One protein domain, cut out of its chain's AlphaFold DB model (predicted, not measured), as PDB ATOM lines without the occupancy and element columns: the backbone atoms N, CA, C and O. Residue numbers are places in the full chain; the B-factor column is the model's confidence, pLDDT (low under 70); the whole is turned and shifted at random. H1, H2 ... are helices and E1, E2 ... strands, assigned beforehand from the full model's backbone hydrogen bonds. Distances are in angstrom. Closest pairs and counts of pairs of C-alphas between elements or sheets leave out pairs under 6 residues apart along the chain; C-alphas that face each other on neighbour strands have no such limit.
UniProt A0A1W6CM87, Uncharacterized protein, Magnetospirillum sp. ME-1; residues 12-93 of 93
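Overview. This is residues 12 to 93 of the 93 residues of an uncharacterized protein of Magnetospirillum sp. ME-1 (UniProt A0A1W6CM87). A strongly twisted sheet of four strands, E3, E4, E7 and E8, makes the body, with the short helix H1 across one edge of it, over E3. Two separate two-stranded hairpins reach away from this body: E5 and E6 make a long arm at one end of the longest axis, and E1 and E2 make a smaller one whose strand E1 is away from the sheet. The printed part has 82 residues with eight named strands followed by one named helix, and its class is mostly strand; the large sheet has the order E3, E4, E7, E8, all antiparallel. The whole is loose, with a radius of gyration of the C-alphas of 14.7 A, and elongated, spanning 48 by 29 by 23 A.

Arrangement. E1, residues 12 to 15, and E2, residues 18 to 23, form an antiparallel hairpin, with N 13 and O 20 2.9 A apart, within hydrogen-bond range. E3, residues 30 to 33, forms a hairpin with E4, residues 36 to 44; N 31 and O 38 are 2.9 A apart. The closest C-alphas of E2 and E4 are those of Gly 23 and Trp 43, at 6.1 A. E4 bends by 68 degrees at residue 41 and runs on into E5, residues 46 to 54, across Pro 45, at 26 degrees. E5 bends by 70 degrees at residue 49 and forms a hairpin with E6, residues 57 to 63, where N 48 and O 61 are 2.8 A apart. E7, residues 69 to 74, is antiparallel to E4, with N 44 and O 69 2.8 A apart; E6 and E7 are apart. E8, residues 80 to 84, is an edge strand in a hairpin with E7, with N 70 and O 83 2.8 A apart. H1, residues 85 to 92, is on the sheet at a height of 6.4 A and only just over E3, where 3 of its 8 C-alphas fall; it runs across the strands, at 86 degrees to E3 on the local plane. The closest C-alphas of H1 and E3 are those of Ala 91 and Ala 32, at 6.2 A. In H1 every O i to N i+4 pair is within hydrogen-bond range.

Along the chain. E1 begins at C-alpha 12, (283.569, 276.550, 162.359). From first to last C-alpha E1 measures 9.6 A, E2 15.6 A, E3 9.7 A, E4 21.4 A, E5 18.6 A, E6 18.1 A, E7 15.1 A, E8 13.5 A and H1 10.7 A. C-alpha 54, at the end of E5, is at (274.546, 302.599, 160.564), and H1 ends at C-alpha 92, (270.465, 264.299, 156.108).

Size, cuts and confidence. The two C-alphas farthest apart are those of Gly 56 and Ser 76, at 48.0 A. The printed part has no cut and no long link; the link from E2 to E3 is short and the others are tight. Mean pLDDT of the printed part is 85.7; residues 64 to 67 and residue 93, the chain's last, are under 70.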
ATOM      1  N   ARG A  12     282.421 275.663 162.554       84.25
ATOM      2  CA  ARG A  12     283.569 276.550 162.359       84.25
ATOM      3  C   ARG A  12     284.526 275.894 161.376       84.25
ATOM      4  O   ARG A  12     284.802 274.704 161.485       84.25
ATOM      5  N   ALA A  13     285.012 276.665 160.419       81.81
ATOM      6  CA  ALA A  13     286.053 276.253 159.493       81.81
ATOM      7  C   ALA A  13     287.076 277.374 159.344       81.81
ATOM      8  O   ALA A  13     286.768 278.538 159.589       81.81
ATOM      9  N   VAL A  14     288.290 277.031 158.927       84.19
ATOM     10  CA  VAL A  14     289.309 278.023 158.586       84.19
ATOM     11  C   VAL A  14     289.302 278.201 157.076       84.19
ATOM     12  O   VAL A  14     289.563 277.258 156.335       84.19
ATOM     13  N   LEU A  15     288.992 279.409 156.614       78.00
ATOM     14  CA  LEU A  15     289.014 279.763 155.199       78.00
ATOM     15  C   LEU A  15     289.988 280.922 155.004       78.00
ATOM     16  O   LEU A  15     289.817 281.982 155.604       78.00
ATOM     17  N   ARG A  16     291.023 280.723 154.178       83.31
ATOM     18  CA  ARG A  16     292.077 281.729 153.930       83.31
ATOM     19  C   ARG A  16     292.694 282.279 155.232       83.31
ATOM     20  O   ARG A  16     292.839 283.487 155.395       83.31
ATOM     21  N   GLY A  17     292.975 281.394 156.190       86.50
ATOM     22  CA  GLY A  17     293.559 281.751 157.491       86.50
ATOM     23  C   GLY A  17     292.599 282.416 158.487       86.50
ATOM     24  O   GLY A  17     293.023 282.776 159.580       86.50
ATOM     25  N   ARG A  18     291.310 282.574 158.155       82.69
ATOM     26  CA  ARG A  18     290.302 283.164 159.050       82.69
ATOM     27  C   ARG A  18     289.313 282.112 159.529       82.69
ATOM     28  O   ARG A  18     288.778 281.355 158.719       82.69
ATOM     29  N   ALA A  19     289.036 282.095 160.831       82.44
ATOM     30  CA  ALA A  19     287.941 281.307 161.383       82.44
ATOM     31  C   ALA A  19     286.604 281.896 160.910       82.44
ATOM     32  O   ALA A  19     286.297 283.060 161.165       82.44
ATOM     33  N   VAL A  20     285.822 281.089 160.204       81.56
ATOM     34  CA  VAL A  20     284.513 281.450 159.663       81.56
ATOM     35  C   VAL A  20     283.468 280.437 160.109       81.56
ATOM     36  O   VAL A  20     283.730 279.238 160.214       81.56
ATOM     37  N   GLU A  21     282.261 280.924 160.369       82.06
ATOM     38  CA  GLU A  21     281.090 280.071 160.552       82.06
ATOM     39  C   GLU A  21     280.538 279.718 159.167       82.06
ATOM     40  O   GLU A  21     280.251 280.605 158.361       82.06
ATOM     41  N   ILE A  22     280.390 278.427 158.884       81.19
ATOM     42  CA  ILE A  22     279.799 277.890 157.652       81.19
ATOM     43  C   ILE A  22     278.651 276.949 158.007       81.19
ATOM     44  O   ILE A  22     278.542 276.513 159.154       81.19
ATOM     45  N   GLY A  23     277.785 276.633 157.047       81.62
ATOM     46  CA  GLY A  23     276.645 275.765 157.326       81.62
ATOM     47  C   GLY A  23     277.059 274.356 157.762       81.62
ATOM     48  O   GLY A  23     278.199 273.915 157.581       81.62
ATOM     49  N   THR A  24     276.113 273.667 158.388       84.12
ATOM     50  CA  THR A  24     276.318 272.397 159.101       84.12
ATOM     51  C   THR A  24     276.770 271.253 158.202       84.12
ATOM     52  O   THR A  24     277.652 270.490 158.588       84.12
ATOM     53  N   ILE A  25     276.200 271.145 157.002       86.25
ATOM     54  CA  ILE A  25     276.508 270.060 156.068       86.25
ATOM     55  C   ILE A  25     277.829 270.354 155.330       86.25
ATOM     56  O   ILE A  25     278.027 271.475 154.837       86.25
ATOM     57  N   PRO A  26     278.763 269.387 155.243       88.06
ATOM     58  CA  PRO A  26     279.986 269.544 154.468       88.06
ATOM     59  C   PRO A  26     279.737 269.898 152.994       88.06
ATOM     60  O   PRO A  26     278.753 269.494 152.380       88.06
ATOM     61  N   ILE A  27     280.663 270.661 152.411       89.69
ATOM     62  CA  ILE A  27     280.699 270.854 150.955       89.69
ATOM     63  C   ILE A  27     281.060 269.504 150.321       89.69
ATOM     64  O   ILE A  27     281.906 268.788 150.851       89.69
ATOM     65  N   GLY A  28     280.410 269.157 149.212       91.94
ATOM     66  CA  GLY A  28     280.546 267.870 148.530       91.94
ATOM     67  C   GLY A  28     279.530 266.814 148.972       91.94
ATOM     68  O   GLY A  28     279.368 265.810 148.284       91.94
ATOM     69  N   SER A  29     278.798 267.036 150.068       92.56
ATOM     70  CA  SER A  29     277.747 266.114 150.502       92.56
ATOM     71  C   SER A  29     276.608 266.049 149.486       92.56
ATOM     72  O   SER A  29     276.110 267.083 149.029       92.56
ATOM     73  N   ILE A  30     276.175 264.827 149.170       94.25
ATOM     74  CA  ILE A  30     274.974 264.562 148.377       94.25
ATOM     75  C   ILE A  30     273.804 264.359 149.337       94.25
ATOM     76  O   ILE A  30     273.871 263.514 150.224       94.25
ATOM     77  N   VAL A  31     272.733 265.127 149.150       93.00
ATOM     78  CA  VAL A  31     271.532 265.100 149.993       93.00
ATOM     79  C   VAL A  31     270.313 264.811 149.120       93.00
ATOM     80  O   VAL A  31     270.178 265.366 148.025       93.00
ATOM     81  N   ALA A  32     269.425 263.935 149.589       92.50
ATOM     82  CA  ALA A  32     268.166 263.630 148.918       92.50
ATOM     83  C   ALA A  32     267.069 264.585 149.405       92.50
ATOM     84  O   ALA A  32     266.630 264.507 150.544       92.50
ATOM     85  N   LEU A  33     266.620 265.492 148.542       88.56
ATOM     86  CA  LEU A  33     265.476 266.362 148.811       88.56
ATOM     87  C   LEU A  33     264.221 265.798 148.145       88.56
ATOM     88  O   LEU A  33     264.311 264.975 147.234       88.56
ATOM     89  N   ALA A  34     263.045 266.295 148.538       85.50
ATOM     90  CA  ALA A  34     261.774 265.918 147.909       85.50
ATOM     91  C   ALA A  34     261.780 266.146 146.382       85.50
ATOM     92  O   ALA A  34     261.143 265.416 145.634       85.50
ATOM     93  N   GLN A  35     262.538 267.141 145.910       84.88
ATOM     94  CA  GLN A  35     262.686 267.504 144.499       84.88
ATOM     95  C   GLN A  35     263.870 266.800 143.802       84.88
ATOM     96  O   GLN A  35     264.247 267.196 142.698       84.88
ATOM     97  N   GLY A  36     264.492 265.806 144.445       91.81
ATOM     98  CA  GLY A  36     265.609 265.024 143.912       91.81
ATOM     99  C   GLY A  36     266.927 265.196 144.673       91.81
ATOM    100  O   GLY A  36     267.011 265.869 145.701       91.81
ATOM    101  N   ARG A  37     267.991 264.565 144.163       95.19
ATOM    102  CA  ARG A  37     269.327 264.602 144.779       95.19
ATOM    103  C   ARG A  37     270.095 265.860 144.385       95.19
ATOM    104  O   ARG A  37     270.128 266.245 143.212       95.19
ATOM    105  N   VAL A  38     270.756 266.465 145.364       96.00
ATOM    106  CA  VAL A  38     271.586 267.659 145.186       96.00
ATOM    107  C   VAL A  38     272.957 267.459 145.824       96.00
ATOM    108  O   VAL A  38     273.068 266.749 146.818       96.00
ATOM    109  N   ILE A  39     273.987 268.100 145.278       96.00
ATOM    110  CA  ILE A  39     275.312 268.209 145.900       96.00
ATOM    111  C   ILE A  39     275.513 269.617 146.459       96.00
ATOM    112  O   ILE A  39     275.199 270.604 145.788       96.00
ATOM    113  N   VAL A  40     276.030 269.721 147.683       94.00
ATOM    114  CA  VAL A  40     276.375 271.006 148.307       94.00
ATOM    115  C   VAL A  40     277.677 271.533 147.707       94.00
ATOM    116  O   VAL A  40     278.711 270.884 147.820       94.00
ATOM    117  N   GLU A  41     277.652 272.716 147.095       94.06
ATOM    118  CA  GLU A  41     278.831 273.315 146.448       94.06
ATOM    119  C   GLU A  41     279.457 274.435 147.286       94.06
ATOM    120  O   GLU A  41     280.675 274.584 147.312       94.06
ATOM    121  N   ALA A  42     278.639 275.235 147.976       91.38
ATOM    122  CA  ALA A  42     279.130 276.350 148.781       91.38
ATOM    123  C   ALA A  42     278.130 276.770 149.862       91.38
ATOM    124  O   ALA A  42     276.933 276.501 149.769       91.38
ATOM    125  N   TRP A  43     278.627 277.508 150.854       88.50
ATOM    126  CA  TRP A  43     277.811 278.191 151.854       88.50
ATOM    127  C   TRP A  43     277.937 279.698 151.684       88.50
ATOM    128  O   TRP A  43     279.039 280.244 151.680       88.50
ATOM    129  N   LEU A  44     276.795 280.359 151.548       87.81
ATOM    130  CA  LEU A  44     276.685 281.792 151.339       87.81
ATOM    131  C   LEU A  44     276.095 282.447 152.597       87.81
ATOM    132  O   LEU A  44     275.131 281.919 153.167       87.81
ATOM    133  N   PRO A  45     276.634 283.598 153.036       82.81
ATOM    134  CA  PRO A  45     275.977 284.432 154.033       82.81
ATOM    135  C   PRO A  45     274.579 284.835 153.557       82.81
ATOM    136  O   PRO A  45     274.383 285.135 152.377       82.81
ATOM    137  N   ARG A  46     273.610 284.872 154.470       81.75
ATOM    138  CA  ARG A  46     272.254 285.329 154.151       81.75
ATOM    139  C   ARG A  46     272.118 286.810 154.429       81.75
ATOM    140  O   ARG A  46     272.538 287.285 155.481       81.75
ATOM    141  N   GLU A  47     271.485 287.514 153.505       85.06
ATOM    142  CA  GLU A  47     271.063 288.886 153.738       85.06
ATOM    143  C   GLU A  47     269.891 288.917 154.728       85.06
ATOM    144  O   GLU A  47     268.890 288.216 154.555       85.06
ATOM    145  N   ILE A  48     270.018 289.742 155.765       80.75
ATOM    146  CA  ILE A  48     268.914 290.149 156.629       80.75
ATOM    147  C   ILE A  48     268.689 291.639 156.411       80.75
ATOM    148  O   ILE A  48     269.505 292.473 156.823       80.75
ATOM    149  N   THR A  49     267.571 291.954 155.765       81.69
ATOM    150  CA  THR A  49     267.151 293.320 155.461       81.69
ATOM    151  C   THR A  49     266.958 294.126 156.735       81.69
ATOM    152  O   THR A  49     266.399 293.626 157.708       81.69
ATOM    153  N   ALA A  50     267.424 295.379 156.722       81.44
ATOM    154  CA  ALA A  50     267.239 296.333 157.817       81.44
ATOM    155  C   ALA A  50     267.684 295.815 159.206       81.44
ATOM    156  O   ALA A  50     267.113 296.187 160.226       81.44
ATOM    157  N   SER A  51     268.710 294.963 159.268       77.94
ATOM    158  CA  SER A  51     269.169 294.340 160.520       77.94
ATOM    159  C   SER A  51     270.206 295.152 161.291       77.94
ATOM    160  O   SER A  51     270.433 294.886 162.470       77.94
ATOM    161  N   ARG A  52     270.851 296.136 160.657       80.31
ATOM    162  CA  ARG A  52     271.908 296.936 161.286       80.31
ATOM    163  C   ARG A  52     271.615 298.422 161.158       80.31
ATOM    164  O   ARG A  52     271.350 298.907 160.062       80.31
ATOM    165  N   ARG A  53     271.736 299.162 162.262       84.31
ATOM    166  CA  ARG A  53     271.693 300.628 162.246       84.31
ATOM    167  C   ARG A  53     273.101 301.180 162.018       84.31
ATOM    168  O   ARG A  53     274.012 300.871 162.781       84.31
ATOM    169  N   VAL A  54     273.282 301.949 160.948       85.50
ATOM    170  CA  VAL A  54     274.546 302.599 160.564       85.50
ATOM    171  C   VAL A  54     274.225 304.042 160.200       85.50
ATOM    172  O   VAL A  54     273.360 304.277 159.356       85.50
ATOM    173  N   ASP A  55     274.882 304.996 160.860       88.38
ATOM    174  CA  ASP A  55     274.662 306.438 160.673       88.38
ATOM    175  C   ASP A  55     273.176 306.827 160.780       88.38
ATOM    176  O   ASP A  55     272.607 307.509 159.930       88.38
ATOM    177  N   GLY A  56     272.488 306.282 161.787       90.94
ATOM    178  CA  GLY A  56     271.064 306.530 162.025       90.94
ATOM    179  C   GLY A  56     270.094 305.813 161.075       90.94
ATOM    180  O   GLY A  56     268.911 305.736 161.409       90.94
ATOM    181  N   ARG A  57     270.565 305.221 159.966       87.75
ATOM    182  CA  ARG A  57     269.748 304.513 158.962       87.75
ATOM    183  C   ARG A  57     269.801 302.996 159.140       87.75
ATOM    184  O   ARG A  57     270.838 302.437 159.498       87.75
ATOM    185  N   TRP A  58     268.694 302.318 158.847       87.69
ATOM    186  CA  TRP A  58     268.650 300.857 158.791       87.69
ATOM    187  C   TRP A  58     269.252 300.358 157.477       87.69
ATOM    188  O   TRP A  58     268.874 300.814 156.401       87.69
ATOM    189  N   ARG A  59     270.199 299.425 157.566       86.38
ATOM    190  CA  ARG A  59     270.863 298.786 156.428       86.38
ATOM    191  C   ARG A  59     270.734 297.268 156.527       86.38
ATOM    192  O   ARG A  59     270.665 296.711 157.626       86.38
ATOM    193  N   SER A  60     270.714 296.604 155.375       87.25
ATOM    194  CA  SER A  60     270.870 295.153 155.302       87.25
ATOM    195  C   SER A  60     272.246 294.730 155.817       87.25
ATOM    196  O   SER A  60     273.236 295.447 155.643       87.25
ATOM    197  N   ALA A  61     272.321 293.545 156.414       81.62
ATOM    198  CA  ALA A  61     273.581 292.906 156.763       81.62
ATOM    199  C   ALA A  61     273.585 291.457 156.285       81.62
ATOM    200  O   ALA A  61     272.567 290.768 156.333       81.62
ATOM    201  N   PHE A  62     274.749 290.990 155.851       79.56
ATOM    202  CA  PHE A  62     274.971 289.588 155.530       79.56
ATOM    203  C   PHE A  62     275.461 288.868 156.778       79.56
ATOM    204  O   PHE A  62     276.538 289.180 157.288       79.56
ATOM    205  N   VAL A  63     274.681 287.914 157.278       73.88
ATOM    206  CA  VAL A  63     275.036 287.165 158.483       73.88
ATOM    207  C   VAL A  63     275.445 285.737 158.145       73.88
ATOM    208  O   VAL A  63     274.787 285.027 157.382       73.88
ATOM    209  N   ALA A  64     276.553 285.319 158.750       66.06
ATOM    210  CA  ALA A  64     276.984 283.926 158.824       66.06
ATOM    211  C   ALA A  64     276.523 283.256 160.137       66.06
ATOM    212  O   ALA A  64     276.586 282.048 160.278       66.06
ATOM    213  N   GLY A  65     276.018 284.016 161.111       63.12
ATOM    214  CA  GLY A  65     275.643 283.495 162.427       63.12
ATOM    215  C   GLY A  65     274.265 282.842 162.490       63.12
ATOM    216  O   GLY A  65     273.410 283.346 163.207       63.12
ATOM    217  N   GLY A  66     274.050 281.724 161.788       63.28
ATOM    218  CA  GLY A  66     272.844 280.895 161.960       63.28
ATOM    219  C   GLY A  66     271.745 281.076 160.911       63.28
ATOM    220  O   GLY A  66     270.572 280.856 161.206       63.28
ATOM    221  N   GLY A  67     272.112 281.464 159.688       69.69
ATOM    222  CA  GLY A  67     271.160 281.606 158.587       69.69
ATOM    223  C   GLY A  67     271.745 281.333 157.209       69.69
ATOM    224  O   GLY A  67     271.244 281.906 156.250       69.69
ATOM    225  N   HIS A  68     272.806 280.530 157.087       80.94
ATOM    226  CA  HIS A  68     273.477 280.319 155.801       80.94
ATOM    227  C   HIS A  68     272.541 279.765 154.727       80.94
ATOM    228  O   HIS A  68     271.668 278.933 154.983       80.94
ATOM    229  N   LEU A  69     272.790 280.186 153.492       88.94
ATOM    230  CA  LEU A  69     272.204 279.573 152.310       88.94
ATOM    231  C   LEU A  69     273.228 278.622 151.701       88.94
ATOM    232  O   LEU A  69     274.334 279.031 151.348       88.94
ATOM    233  N   ALA A  70     272.863 277.355 151.557       91.06
ATOM    234  CA  ALA A  70     273.630 276.421 150.761       91.06
ATOM    235  C   ALA A  70     273.384 276.718 149.285       91.06
ATOM    236  O   ALA A  70     272.243 276.689 148.823       91.06
ATOM    237  N   GLN A  71     274.448 276.966 148.534       94.38
ATOM    238  CA  GLN A  71     274.405 276.776 147.097       94.38
ATOM    239  C   GLN A  71     274.545 275.284 146.825       94.38
ATOM    240  O   GLN A  71     275.539 274.663 147.206       94.38
ATOM    241  N   VAL A  72     273.550 274.723 146.152       94.94
ATOM    242  CA  VAL A  72     273.541 273.320 145.760       94.94
ATOM    243  C   VAL A  72     273.364 273.202 144.256       94.94
ATOM    244  O   VAL A  72     272.762 274.072 143.619       94.94
ATOM    245  N   ARG A  73     273.854 272.102 143.696       97.25
ATOM    246  CA  ARG A  73     273.613 271.719 142.309       97.25
ATOM    247  C   ARG A  73     272.773 270.456 142.270       97.25
ATOM    248  O   ARG A  73     273.122 269.456 142.894       97.25
ATOM    249  N   ARG A  74     271.661 270.491 141.541       96.38
ATOM    250  CA  ARG A  74     270.832 269.310 141.312       96.38
ATOM    251  C   ARG A  74     271.565 268.339 140.392       96.38
ATOM    252  O   ARG A  74     272.157 268.750 139.397       96.38
ATOM    253  N   LEU A  75     271.545 267.055 140.741       96.25
ATOM    254  CA  LEU A  75     272.284 266.034 139.994       96.25
ATOM    255  C   LEU A  75     271.592 265.615 138.692       96.25
ATOM    256  O   LEU A  75     272.269 265.118 137.803       96.25
ATOM    257  N   SER A  76     270.280 265.825 138.562       96.06
ATOM    258  CA  SER A  76     269.521 265.422 137.371       96.06
ATOM    259  C   SER A  76     269.719 266.350 136.170       96.06
ATOM    260  O   SER A  76     269.745 265.877 135.044       96.06
ATOM    261  N   ASP A  77     269.821 267.662 136.398       96.19
ATOM    262  CA  ASP A  77     269.845 268.689 135.343       96.19
ATOM    263  C   ASP A  77     271.009 269.687 135.492       96.19
ATOM    264  O   ASP A  77     271.153 270.613 134.699       96.19
ATOM    265  N   GLY A  78     271.839 269.538 136.530       95.69
ATOM    266  CA  GLY A  78     272.947 270.449 136.810       95.69
ATOM    267  C   GLY A  78     272.524 271.842 137.289       95.69
ATOM    268  O   GLY A  78     273.390 272.698 137.494       95.69
ATOM    269  N   LYS A  79     271.228 272.103 137.508       96.44
ATOM    270  CA  LYS A  79     270.734 273.421 137.913       96.44
ATOM    271  C   LYS A  79     271.238 273.779 139.306       96.44
ATOM    272  O   LYS A  79     271.135 272.992 140.249       96.44
ATOM    273  N   ARG A  80     271.743 275.006 139.451       96.25
ATOM    274  CA  ARG A  80     272.146 275.570 140.742       96.25
ATOM    275  C   ARG A  80     270.989 276.303 141.401       96.25
ATOM    276  O   ARG A  80     270.259 277.049 140.751       96.25
ATOM    277  N   LEU A  81     270.848 276.106 142.703       93.94
ATOM    278  CA  LEU A  81     269.833 276.748 143.523       93.94
ATOM    279  C   LEU A  81     270.387 277.051 144.915       93.94
ATOM    280  O   LEU A  81     271.390 276.478 145.343       93.94
ATOM    281  N   ARG A  82     269.735 277.983 145.611       92.62
ATOM    282  CA  ARG A  82     270.061 278.341 146.991       92.62
ATOM    283  C   ARG A  82     268.994 277.775 147.911       92.62
ATOM    284  O   ARG A  82     267.811 278.011 147.686       92.62
ATOM    285  N   ILE A  83     269.414 277.038 148.928       89.38
ATOM    286  CA  ILE A  83     268.528 276.360 149.873       89.38
ATOM    287  C   ILE A  83     268.945 276.742 151.289       89.38
ATOM    288  O   ILE A  83     270.132 276.839 151.590       89.38
ATOM    289  N   ALA A  84     267.972 276.971 152.165       84.81
ATOM    290  CA  ALA A  84     268.258 277.195 153.573       84.81
ATOM    291  C   ALA A  84     268.772 275.913 154.251       84.81
ATOM    292  O   ALA A  84     268.277 274.815 153.997       84.81
ATOM    293  N   ASP A  85     269.737 276.079 155.149       81.81
ATOM    294  CA  ASP A  85     270.375 275.027 155.947       81.81
ATOM    295  C   ASP A  85     269.412 273.970 156.523       81.81
ATOM    296  O   ASP A  85     269.666 272.770 156.426       81.81
ATOM    297  N   HIS A  86     268.280 274.397 157.082       79.44
ATOM    298  CA  HIS A  86     267.338 273.519 157.771       79.44
ATOM    299  C   HIS A  86     266.639 272.514 156.846       79.44
ATOM    300  O   HIS A  86     266.241 271.448 157.311       79.44
ATOM    301  N   HIS A  87     266.510 272.815 155.551       84.56
ATOM    302  CA  HIS A  87     266.001 271.840 154.584       84.56
ATOM    303  C   HIS A  87     267.016 270.726 154.327       84.56
ATOM    304  O   HIS A  87     266.620 269.577 154.168       84.56
ATOM    305  N   LEU A  88     268.314 271.049 154.327       84.50
ATOM    306  CA  LEU A  88     269.372 270.050 154.177       84.50
ATOM    307  C   LEU A  88     269.523 269.203 155.442       84.50
ATOM    308  O   LEU A  88     269.660 267.992 155.341       84.50
ATOM    309  N   LEU A  89     269.444 269.819 156.627       80.38
ATOM    310  CA  LEU A  89     269.514 269.109 157.908       80.38
ATOM    311  C   LEU A  89     268.398 268.073 158.067       80.38
ATOM    312  O   LEU A  89     268.669 266.955 158.476       80.38
ATOM    313  N   ARG A  90     267.157 268.426 157.711       80.88
ATOM    314  CA  ARG A  90     266.022 267.491 157.767       80.88
ATOM    315  C   ARG A  90     266.155 266.306 156.815       80.88
ATOM    316  O   ARG A  90     265.533 265.287 157.054       80.88
ATOM    317  N   ALA A  91     266.893 266.474 155.725       79.12
ATOM    318  CA  ALA A  91     267.070 265.455 154.699       79.12
ATOM    319  C   ALA A  91     268.317 264.580 154.909       79.12
ATOM    320  O   ALA A  91     268.462 263.556 154.248       79.12
ATOM    321  N   ALA A  92     269.241 265.020 155.765       71.75
ATOM    322  CA  ALA A  92     270.465 264.299 156.108       71.75
ATOM    323  C   ALA A  92     270.364 263.526 157.436       71.75
ATOM    324  O   ALA A  92     271.292 262.783 157.754       71.75
ATOM    325  N   ALA A  93     269.292 263.744 158.205       61.84
ATOM    326  CA  ALA A  93     268.930 262.976 159.396       61.84
ATOM    327  C   ALA A  93     268.084 261.761 159.001       61.84
ATOM    328  O   ALA A  93     268.281 260.701 159.631       61.84
TER     329      ALA A  93